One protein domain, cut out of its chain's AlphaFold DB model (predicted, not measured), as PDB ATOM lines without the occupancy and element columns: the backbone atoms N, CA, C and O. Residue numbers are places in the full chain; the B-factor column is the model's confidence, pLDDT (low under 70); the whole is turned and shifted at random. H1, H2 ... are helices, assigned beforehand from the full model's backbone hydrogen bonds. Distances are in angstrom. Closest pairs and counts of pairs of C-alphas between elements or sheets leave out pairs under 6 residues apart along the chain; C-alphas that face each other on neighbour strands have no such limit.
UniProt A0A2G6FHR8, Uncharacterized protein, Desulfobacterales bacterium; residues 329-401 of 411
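AT A GLANCE: This is residues 329 to 401 of the 411 residues of an uncharacterized protein of Desulfobacterales bacterium (UniProt A0A2G6FHR8). A long helix, H1, runs along most of a thin rod, and the chain folds back beside it through two shorter helices, first H2, then H3, whose far end sticks out free at residues 395 to 399. The printed part has 73 residues, is all helix with no named strand, and is only just loose, close to extended, with a radius of gyration of the C-alphas of 16.9 A and spans of 57 by 18 by 14 A.

IN THESE COORDINATES: H1, residues 329 to 358, begins at C-alpha 329 (31.760, 10.259, -10.983) and is 43.3 A long. H2, residues 364 to 373, follows. H3, residues 379 to 399, is 30.1 A long and ends at C-alpha 399 (38.513, 22.941, -0.574).

HOW THE PARTS SIT: H1 and H2 form a helical hairpin: they touch, through residues 350 to 357 alone of H1, at a shallow tilt of 7 degrees, opposite ways; the closest C-alphas, of Phe 357 and Tyr 367, are 7.1 A apart. H3 touches H1 with residues 380 to 383 alone, at a shallow tilt of 25 degrees, opposite ways; the closest C-alphas, of Arg 342 and Ala 380, are 6.0 A apart. H2 and H3 are apart. Every O i to N i+4 pair is within hydrogen-bond range in H1 and H3, and 5 of 6 in H2.

THE WHOLE: The farthest C-alphas, of Gly 360 and Ser 401, are 57.4 A apart. The printed part has no cut, and both links are tight. Residue 372 and residues 374 to 401 have pLDDT under 70.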
ATOM      1  N   ILE A 329      32.288  10.873  -9.758       89.62
ATOM      2  CA  ILE A 329      31.760  10.259 -10.983       89.62
ATOM      3  C   ILE A 329      30.304  10.679 -11.218       89.62
ATOM      4  O   ILE A 329      29.959  11.052 -12.334       89.62
ATOM      5  N   GLU A 330      29.441  10.668 -10.195       88.62
ATOM      6  CA  GLU A 330      28.039  11.097 -10.339       88.62
ATOM      7  C   GLU A 330      27.945  12.560 -10.787       88.62
ATOM      8  O   GLU A 330      27.165  12.903 -11.677       88.62
ATOM      9  N   ILE A 331      28.762  13.426 -10.190       84.62
ATOM     10  CA  ILE A 331      28.847  14.838 -10.558       84.62
ATOM     11  C   ILE A 331      29.338  14.984 -11.999       84.62
ATOM     12  O   ILE A 331      28.770  15.776 -12.752       84.62
ATOM     13  N   GLU A 332      30.365  14.232 -12.398       84.88
ATOM     14  CA  GLU A 332      30.888  14.255 -13.761       84.88
ATOM     15  C   GLU A 332      29.829  13.812 -14.773       84.88
ATOM     16  O   GLU A 332      29.591  14.543 -15.733       84.88
ATOM     17  N   VAL A 333      29.131  12.699 -14.511       88.62
ATOM     18  CA  VAL A 333      28.017  12.195 -15.333       88.62
ATOM     19  C   VAL A 333      26.904  13.236 -15.441       88.62
ATOM     20  O   VAL A 333      26.471  13.568 -16.542       88.62
ATOM     21  N   ARG A 334      26.484  13.833 -14.320       84.38
ATOM     22  CA  ARG A 334      25.468  14.895 -14.325       84.38
ATOM     23  C   ARG A 334      25.940  16.114 -15.122       84.38
ATOM     24  O   ARG A 334      25.147  16.763 -15.802       84.38
ATOM     25  N   ARG A 335      27.238  16.434 -15.086       78.75
ATOM     26  CA  ARG A 335      27.820  17.531 -15.870       78.75
ATOM     27  C   ARG A 335      27.816  17.221 -17.366       78.75
ATOM     28  O   ARG A 335      27.532  18.127 -18.149       78.75
ATOM     29  N   THR A 336      28.123  15.990 -17.774       84.94
ATOM     30  CA  THR A 336      28.026  15.565 -19.179       84.94
ATOM     31  C   THR A 336      26.582  15.552 -19.661       84.94
ATOM     32  O   THR A 336      26.329  16.136 -20.710       84.94
ATOM     33  N   GLU A 337      25.635  15.025 -18.881       83.44
ATOM     34  CA  GLU A 337      24.197  15.061 -19.204       83.44
ATOM     35  C   GLU A 337      23.691  16.495 -19.438       83.44
ATOM     36  O   GLU A 337      22.960  16.780 -20.385       83.44
ATOM     37  N   MET A 338      24.119  17.448 -18.607       80.19
ATOM     38  CA  MET A 338      23.719  18.852 -18.753       80.19
ATOM     39  C   MET A 338      24.367  19.525 -19.967       80.19
ATOM     40  O   MET A 338      23.759  20.400 -20.586       80.19
ATOM     41  N   LYS A 339      25.600  19.138 -20.321       80.69
ATOM     42  CA  LYS A 339      26.254  19.606 -21.553       80.69
ATOM     43  C   LYS A 339      25.526  19.081 -22.789       80.69
ATOM     44  O   LYS A 339      25.214  19.889 -23.658       80.69
ATOM     45  N   THR A 340      25.194  17.791 -22.834       82.12
ATOM     46  CA  THR A 340      24.451  17.204 -23.958       82.12
ATOM     47  C   THR A 340      23.067  17.833 -24.094       82.12
ATOM     48  O   THR A 340      22.696  18.229 -25.192       82.12
ATOM     49  N   LEU A 341      22.345  18.055 -22.987       83.81
ATOM     50  CA  LEU A 341      21.052  18.754 -23.013       83.81
ATOM     51  C   LEU A 341      21.164  20.188 -23.559       83.81
ATOM     52  O   LEU A 341      20.314  20.626 -24.329       83.81
ATOM     53  N   ARG A 342      22.218  20.933 -23.193       79.06
ATOM     54  CA  ARG A 342      22.464  22.281 -23.741       79.06
ATOM     55  C   ARG A 342      22.748  22.256 -25.240       79.06
ATOM     56  O   ARG A 342      22.325  23.168 -25.948       79.06
ATOM     57  N   GLU A 343      23.489  21.257 -25.708       82.12
ATOM     58  CA  GLU A 343      23.771  21.065 -27.131       82.12
ATOM     59  C   GLU A 343      22.500  20.695 -27.903       82.12
ATOM     60  O   GLU A 343      22.227  21.302 -28.937       82.12
ATOM     61  N   GLU A 344      21.672  19.792 -27.372       81.12
ATOM     62  CA  GLU A 344      20.363  19.446 -27.940       81.12
ATOM     63  C   GLU A 344      19.435  20.666 -28.027       81.12
ATOM     64  O   GLU A 344      18.856  20.921 -29.085       81.12
ATOM     65  N   GLU A 345      19.326  21.462 -26.956       82.12
ATOM     66  CA  GLU A 345      18.526  22.693 -26.958       82.12
ATOM     67  C   GLU A 345      19.053  23.727 -27.966       82.12
ATOM     68  O   GLU A 345      18.254  24.396 -28.623       82.12
ATOM     69  N   ARG A 346      20.379  23.846 -28.138       78.50
ATOM     70  CA  ARG A 346      20.986  24.708 -29.168       78.50
ATOM     71  C   ARG A 346      20.652  24.240 -30.576       78.50
ATOM     72  O   ARG A 346      20.165  25.040 -31.365       78.50
ATOM     73  N   CYS A 347      20.848  22.958 -30.874       84.06
ATOM     74  CA  CYS A 347      20.512  22.389 -32.179       84.06
ATOM     75  C   CYS A 347      19.018  22.559 -32.495       84.06
ATOM     76  O   CYS A 347      18.653  22.937 -33.611       84.06
ATOM     77  N   ALA A 348      18.143  22.335 -31.509       83.62
ATOM     78  CA  ALA A 348      16.707  22.557 -31.650       83.62
ATOM     79  C   ALA A 348      16.381  24.038 -31.906       83.62
ATOM     80  O   ALA A 348      15.601  24.340 -32.809       83.62
ATOM     81  N   PHE A 349      17.004  24.960 -31.168       82.50
ATOM     82  CA  PHE A 349      16.845  26.402 -31.366       82.50
ATOM     83  C   PHE A 349      17.291  26.850 -32.759       82.50
ATOM     84  O   PHE A 349      16.519  27.510 -33.451       82.50
ATOM     85  N   ASP A 350      18.486  26.449 -33.193       80.88
ATOM     86  CA  ASP A 350      19.039  26.813 -34.500       80.88
ATOM     87  C   ASP A 350      18.154  26.279 -35.637       80.88
ATOM     88  O   ASP A 350      17.837  27.008 -36.577       80.88
ATOM     89  N   SER A 351      17.667  25.036 -35.519       84.19
ATOM     90  CA  SER A 351      16.736  24.451 -36.494       84.19
ATOM     91  C   SER A 351      15.376  25.168 -36.533       84.19
ATOM     92  O   SER A 351      14.822  25.387 -37.610       84.19
ATOM     93  N   GLY A 352      14.847  25.582 -35.376       83.56
ATOM     94  CA  GLY A 352      13.613  26.362 -35.284       83.56
ATOM     95  C   GLY A 352      13.766  27.763 -35.881       83.56
ATOM     96  O   GLY A 352      12.897  28.209 -36.628       83.56
ATOM     97  N   LEU A 353      14.895  28.424 -35.617       82.62
ATOM     98  CA  LEU A 353      15.217  29.748 -36.150       82.62
ATOM     99  C   LEU A 353      15.395  29.714 -37.677       82.62
ATOM    100  O   LEU A 353      14.889  30.593 -38.374       82.62
ATOM    101  N   ALA A 354      16.060  28.680 -38.201       81.69
ATOM    102  CA  ALA A 354      16.186  28.452 -39.640       81.69
ATOM    103  C   ALA A 354      14.811  28.267 -40.302       81.69
ATOM    104  O   ALA A 354      14.527  28.891 -41.322       81.69
ATOM    105  N   ARG A 355      13.917  27.492 -39.676       83.31
ATOM    106  CA  ARG A 355      12.546  27.300 -40.166       83.31
ATOM    107  C   ARG A 355      11.730  28.599 -40.170       83.31
ATOM    108  O   ARG A 355      11.010  28.862 -41.128       83.31
ATOM    109  N   GLU A 356      11.840  29.435 -39.136       81.75
ATOM    110  CA  GLU A 356      11.169  30.746 -39.096       81.75
ATOM    111  C   GLU A 356      11.683  31.709 -40.179       81.75
ATOM    112  O   GLU A 356      10.906  32.514 -40.706       81.75
ATOM    113  N   PHE A 357      12.972  31.623 -40.522       79.25
ATOM    114  CA  PHE A 357      13.577  32.374 -41.620       79.25
ATOM    115  C   PHE A 357      13.080  31.886 -42.987       79.25
ATOM    116  O   PHE A 357      12.668  32.703 -43.809       79.25
ATOM    117  N   GLU A 358      13.034  30.568 -43.208       80.19
ATOM    118  CA  GLU A 358      12.492  29.959 -44.434       80.19
ATOM    119  C   GLU A 358      11.003  30.276 -44.642       80.19
ATOM    120  O   GLU A 358      10.574  30.560 -45.759       80.19
ATOM    121  N   GLU A 359      10.211  30.295 -43.565       85.06
ATOM    122  CA  GLU A 359       8.792  30.677 -43.583       85.06
ATOM    123  C   GLU A 359       8.577  32.204 -43.737       85.06
ATOM    124  O   GLU A 359       7.435  32.666 -43.776       85.06
ATOM    125  N   GLY A 360       9.652  33.001 -43.824       78.25
ATOM    126  CA  GLY A 360       9.614  34.447 -44.070       78.25
ATOM    127  C   GLY A 360       9.130  35.292 -42.886       78.25
ATOM    128  O   GLY A 360       8.795  36.465 -43.061       78.25
ATOM    129  N   LYS A 361       9.067  34.717 -41.679       78.00
ATOM    130  CA  LYS A 361       8.546  35.385 -40.471       78.00
ATOM    131  C   LYS A 361       9.552  36.341 -39.829       78.00
ATOM    132  O   LYS A 361       9.149  37.238 -39.090       78.00
ATOM    133  N   ILE A 362      10.844  36.159 -40.099       80.56
ATOM    134  CA  ILE A 362      11.940  36.977 -39.566       80.56
ATOM    135  C   ILE A 362      12.843  37.489 -40.695       80.56
ATOM    136  O   ILE A 362      13.032  36.828 -41.712       80.56
ATOM    137  N   SER A 363      13.406  38.687 -40.521       78.38
ATOM    138  CA  SER A 363      14.328  39.301 -41.491       78.38
ATOM    139  C   SER A 363      15.776  38.838 -41.280       78.38
ATOM    140  O   SER A 363      16.144  38.464 -40.170       78.38
ATOM    141  N   LEU A 364      16.631  38.923 -42.310       77.06
ATOM    142  CA  LEU A 364      18.048  38.513 -42.234       77.06
ATOM    143  C   LEU A 364      18.811  39.220 -41.097       77.06
ATOM    144  O   LEU A 364      19.519  38.583 -40.323       77.06
ATOM    145  N   ALA A 365      18.589  40.529 -40.932       80.38
ATOM    146  CA  ALA A 365      19.198  41.307 -39.853       80.38
ATOM    147  C   ALA A 365      18.716  40.881 -38.452       80.38
ATOM    148  O   ALA A 365      19.395  41.128 -37.453       80.38
ATOM    149  N   GLU A 366      17.530  40.278 -38.355       76.12
ATOM    150  CA  GLU A 366      16.985  39.759 -37.104       76.12
ATOM    151  C   GLU A 366      17.414  38.313 -36.833       76.12
ATOM    152  O   GLU A 366      17.686  37.984 -35.678       76.12
ATOM    153  N   TYR A 367      17.568  37.497 -37.878       79.12
ATOM    154  CA  TYR A 367      18.184  36.173 -37.803       79.12
ATOM    155  C   TYR A 367      19.610  36.262 -37.249       79.12
ATOM    156  O   TYR A 367      19.873  35.682 -36.201       79.12
ATOM    157  N   ASP A 368      20.489  37.073 -37.850       78.94
ATOM    158  CA  ASP A 368      21.887  37.207 -37.401       78.94
ATOM    159  C   ASP A 368      21.981  37.708 -35.953       78.94
ATOM    160  O   ASP A 368      22.802  37.244 -35.155       78.94
ATOM    161  N   ARG A 369      21.083  38.627 -35.572       79.25
ATOM    162  CA  ARG A 369      21.010  39.143 -34.201       79.25
ATOM    163  C   ARG A 369      20.597  38.059 -33.204       79.25
ATOM    164  O   ARG A 369      21.135  38.033 -32.101       79.25
ATOM    165  N   ARG A 370      19.634  37.196 -33.549       76.62
ATOM    166  CA  ARG A 370      19.140  36.129 -32.658       76.62
ATOM    167  C   ARG A 370      20.055  34.906 -32.648       76.62
ATOM    168  O   ARG A 370      20.296  34.367 -31.573       76.62
ATOM    169  N   ALA A 371      20.635  34.540 -33.787       73.44
ATOM    170  CA  ALA A 371      21.658  33.504 -33.895       73.44
ATOM    171  C   ALA A 371      22.885  33.842 -33.027       73.44
ATOM    172  O   ALA A 371      23.396  32.985 -32.314       73.44
ATOM    173  N   GLY A 372      23.298  35.116 -32.991       69.00
ATOM    174  CA  GLY A 372      24.365  35.584 -32.100       69.00
ATOM    175  C   GLY A 372      23.989  35.652 -30.611       69.00
ATOM    176  O   GLY A 372      24.874  35.605 -29.761       69.00
ATOM    177  N   GLN A 373      22.696  35.757 -30.273       71.06
ATOM    178  CA  GLN A 373      22.212  35.776 -28.881       71.06
ATOM    179  C   GLN A 373      22.003  34.367 -28.298       71.06
ATOM    180  O   GLN A 373      22.040  34.214 -27.077       71.06
ATOM    181  N   GLY A 374      21.824  33.349 -29.148       66.69
ATOM    182  CA  GLY A 374      21.536  31.974 -28.742       66.69
ATOM    183  C   GLY A 374      20.130  31.788 -28.140       66.69
ATOM    184  O   GLY A 374      19.350  32.744 -28.052       66.69
ATOM    185  N   PRO A 375      19.780  30.557 -27.715       64.19
ATOM    186  CA  PRO A 375      18.479  30.272 -27.115       64.19
ATOM    187  C   PRO A 375      18.249  31.113 -25.852       64.19
ATOM    188  O   PRO A 375      19.043  31.078 -24.910       64.19
ATOM    189  N   ARG A 376      17.143  31.870 -25.805       59.47
ATOM    190  CA  ARG A 376      16.736  32.606 -24.595       59.47
ATOM    191  C   ARG A 376      16.168  31.639 -23.563       59.47
ATOM    192  O   ARG A 376      15.227  30.921 -23.869       59.47
ATOM    193  N   ALA A 377      16.747  31.688 -22.362       59.06
ATOM    194  CA  ALA A 377      16.347  31.027 -21.119       59.06
ATOM    195  C   ALA A 377      15.197  30.003 -21.233       59.06
ATOM    196  O   ALA A 377      14.052  30.281 -20.876       59.06
ATOM    197  N   GLY A 378      15.533  28.815 -21.740       58.44
ATOM    198  CA  GLY A 378      14.714  27.607 -21.654       58.44
ATOM    199  C   GLY A 378      15.056  26.783 -20.407       58.44
ATOM    200  O   GLY A 378      15.744  27.264 -19.503       58.44
ATOM    201  N   ARG A 379      14.613  25.517 -20.360       52.22
ATOM    202  CA  ARG A 379      14.888  24.608 -19.231       52.22
ATOM    203  C   ARG A 379      16.382  24.528 -18.903       52.22
ATOM    204  O   ARG A 379      16.700  24.485 -17.717       52.22
ATOM    205  N   ALA A 380      17.288  24.615 -19.884       51.84
ATOM    206  CA  ALA A 380      18.728  24.636 -19.624       51.84
ATOM    207  C   ALA A 380      19.248  25.862 -18.855       51.84
ATOM    208  O   ALA A 380      20.283  25.739 -18.205       51.84
ATOM    209  N   ALA A 381      18.586  27.025 -18.893       53.22
ATOM    210  CA  ALA A 381      19.019  28.197 -18.119       53.22
ATOM    211  C   ALA A 381      18.651  28.057 -16.637       53.22
ATOM    212  O   ALA A 381      19.507  28.255 -15.780       53.22
ATOM    213  N   ASN A 382      17.433  27.591 -16.344       56.53
ATOM    214  CA  ASN A 382      17.030  27.261 -14.973       56.53
ATOM    215  C   ASN A 382      17.859  26.085 -14.423       56.53
ATOM    216  O   ASN A 382      18.273  26.096 -13.269       56.53
ATOM    217  N   ALA A 383      18.163  25.096 -15.273       53.88
ATOM    218  CA  ALA A 383      19.020  23.966 -14.928       53.88
ATOM    219  C   ALA A 383      20.492  24.393 -14.710       53.88
ATOM    220  O   ALA A 383      21.169  23.867 -13.825       53.88
ATOM    221  N   ALA A 384      20.991  25.374 -15.474       51.78
ATOM    222  CA  ALA A 384      22.315  25.971 -15.293       51.78
ATOM    223  C   ALA A 384      22.440  26.734 -13.970       51.78
ATOM    224  O   ALA A 384      23.488  26.664 -13.336       51.78
ATOM    225  N   GLU A 385      21.382  27.421 -13.546       54.47
ATOM    226  CA  GLU A 385      21.344  28.157 -12.283       54.47
ATOM    227  C   GLU A 385      21.372  27.196 -11.078       54.47
ATOM    228  O   GLU A 385      22.158  27.387 -10.151       54.47
ATOM    229  N   THR A 386      20.638  26.075 -11.149       54.88
ATOM    230  CA  THR A 386      20.740  24.980 -10.161       54.88
ATOM    231  C   THR A 386      22.071  24.221 -10.205       54.88
ATOM    232  O   THR A 386      22.504  23.667  -9.196       54.88
ATOM    233  N   ALA A 387      22.746  24.181 -11.358       53.03
ATOM    234  CA  ALA A 387      24.085  23.603 -11.464       53.03
ATOM    235  C   ALA A 387      25.141  24.525 -10.839       53.03
ATOM    236  O   ALA A 387      26.010  24.035 -10.130       53.03
ATOM    237  N   ALA A 388      25.023  25.845 -11.024       52.62
ATOM    238  CA  ALA A 388      25.928  26.834 -10.442       52.62
ATOM    239  C   ALA A 388      25.845  26.873  -8.904       52.62
ATOM    240  O   ALA A 388      26.872  27.027  -8.242       52.62
ATOM    241  N   SER A 389      24.658  26.655  -8.318       54.03
ATOM    242  CA  SER A 389      24.542  26.466  -6.863       54.03
ATOM    243  C   SER A 389      25.258  25.193  -6.397       54.03
ATOM    244  O   SER A 389      26.004  25.238  -5.422       54.03
ATOM    245  N   GLY A 390      25.126  24.088  -7.143       53.53
ATOM    246  CA  GLY A 390      25.860  22.847  -6.867       53.53
ATOM    247  C   GLY A 390      27.378  22.954  -7.081       53.53
ATOM    248  O   GLY A 390      28.137  22.270  -6.403       53.53
ATOM    249  N   GLU A 391      27.837  23.827  -7.981       49.19
ATOM    250  CA  GLU A 391      29.257  24.090  -8.268       49.19
ATOM    251  C   GLU A 391      29.919  24.881  -7.120       49.19
ATOM    252  O   GLU A 391      31.047  24.578  -6.739       49.19
ATOM    253  N   SER A 392      29.179  25.795  -6.472       53.53
ATOM    254  CA  SER A 392      29.636  26.488  -5.253       53.53
ATOM    255  C   SER A 392      29.746  25.564  -4.032       53.53
ATOM    256  O   SER A 392      30.687  25.679  -3.242       53.53
ATOM    257  N   ASP A 393      28.843  24.585  -3.924       53.53
ATOM    258  CA  ASP A 393      28.963  23.515  -2.938       53.53
ATOM    259  C   ASP A 393      30.163  22.613  -3.278       53.53
ATOM    260  O   ASP A 393      30.899  22.212  -2.379       53.53
ATOM    261  N   MET A 394      30.429  22.346  -4.563       51.25
ATOM    262  CA  MET A 394      31.547  21.513  -5.023       51.25
ATOM    263  C   MET A 394      32.923  22.110  -4.694       51.25
ATOM    264  O   MET A 394      33.788  21.391  -4.195       51.25
ATOM    265  N   ASP A 395      33.117  23.412  -4.910       53.09
ATOM    266  CA  ASP A 395      34.360  24.106  -4.546       53.09
ATOM    267  C   ASP A 395      34.560  24.124  -3.025       53.09
ATOM    268  O   ASP A 395      35.678  23.965  -2.537       53.09
ATOM    269  N   SER A 396      33.472  24.220  -2.255       55.62
ATOM    270  CA  SER A 396      33.501  24.063  -0.798       55.62
ATOM    271  C   SER A 396      33.876  22.633  -0.384       55.62
ATOM    272  O   SER A 396      34.729  22.444   0.483       55.62
ATOM    273  N   TYR A 397      33.330  21.609  -1.048       53.28
ATOM    274  CA  TYR A 397      33.658  20.202  -0.796       53.28
ATOM    275  C   TYR A 397      35.112  19.862  -1.161       53.28
ATOM    276  O   TYR A 397      35.793  19.229  -0.352       53.28
ATOM    277  N   MET A 398      35.615  20.327  -2.310       50.94
ATOM    278  CA  MET A 398      37.002  20.136  -2.759       50.94
ATOM    279  C   MET A 398      38.004  20.898  -1.876       50.94
ATOM    280  O   MET A 398      39.062  20.367  -1.541       50.94
ATOM    281  N   ASN A 399      37.656  22.109  -1.426       55.16
ATOM    282  CA  ASN A 399      38.513  22.941  -0.574       55.16
ATOM    283  C   ASN A 399      38.408  22.585   0.927       55.16
ATOM    284  O   ASN A 399      39.290  22.910   1.720       55.16
ATOM    285  N   SER A 400      37.364  21.851   1.338       50.88
ATOM    286  CA  SER A 400      37.240  21.279   2.690       50.88
ATOM    287  C   SER A 400      38.096  20.025   2.915       50.88
ATOM    288  O   SER A 400      38.050  19.454   4.010       50.88
ATOM    289  N   SER A 401      38.910  19.614   1.926       48.34
ATOM    290  CA  SER A 401      39.958  18.587   2.054       48.34
ATOM    291  C   SER A 401      41.071  19.037   3.012       48.34
ATOM    292  O   SER A 401      42.234  19.215   2.673       48.34
TER     293      SER A 401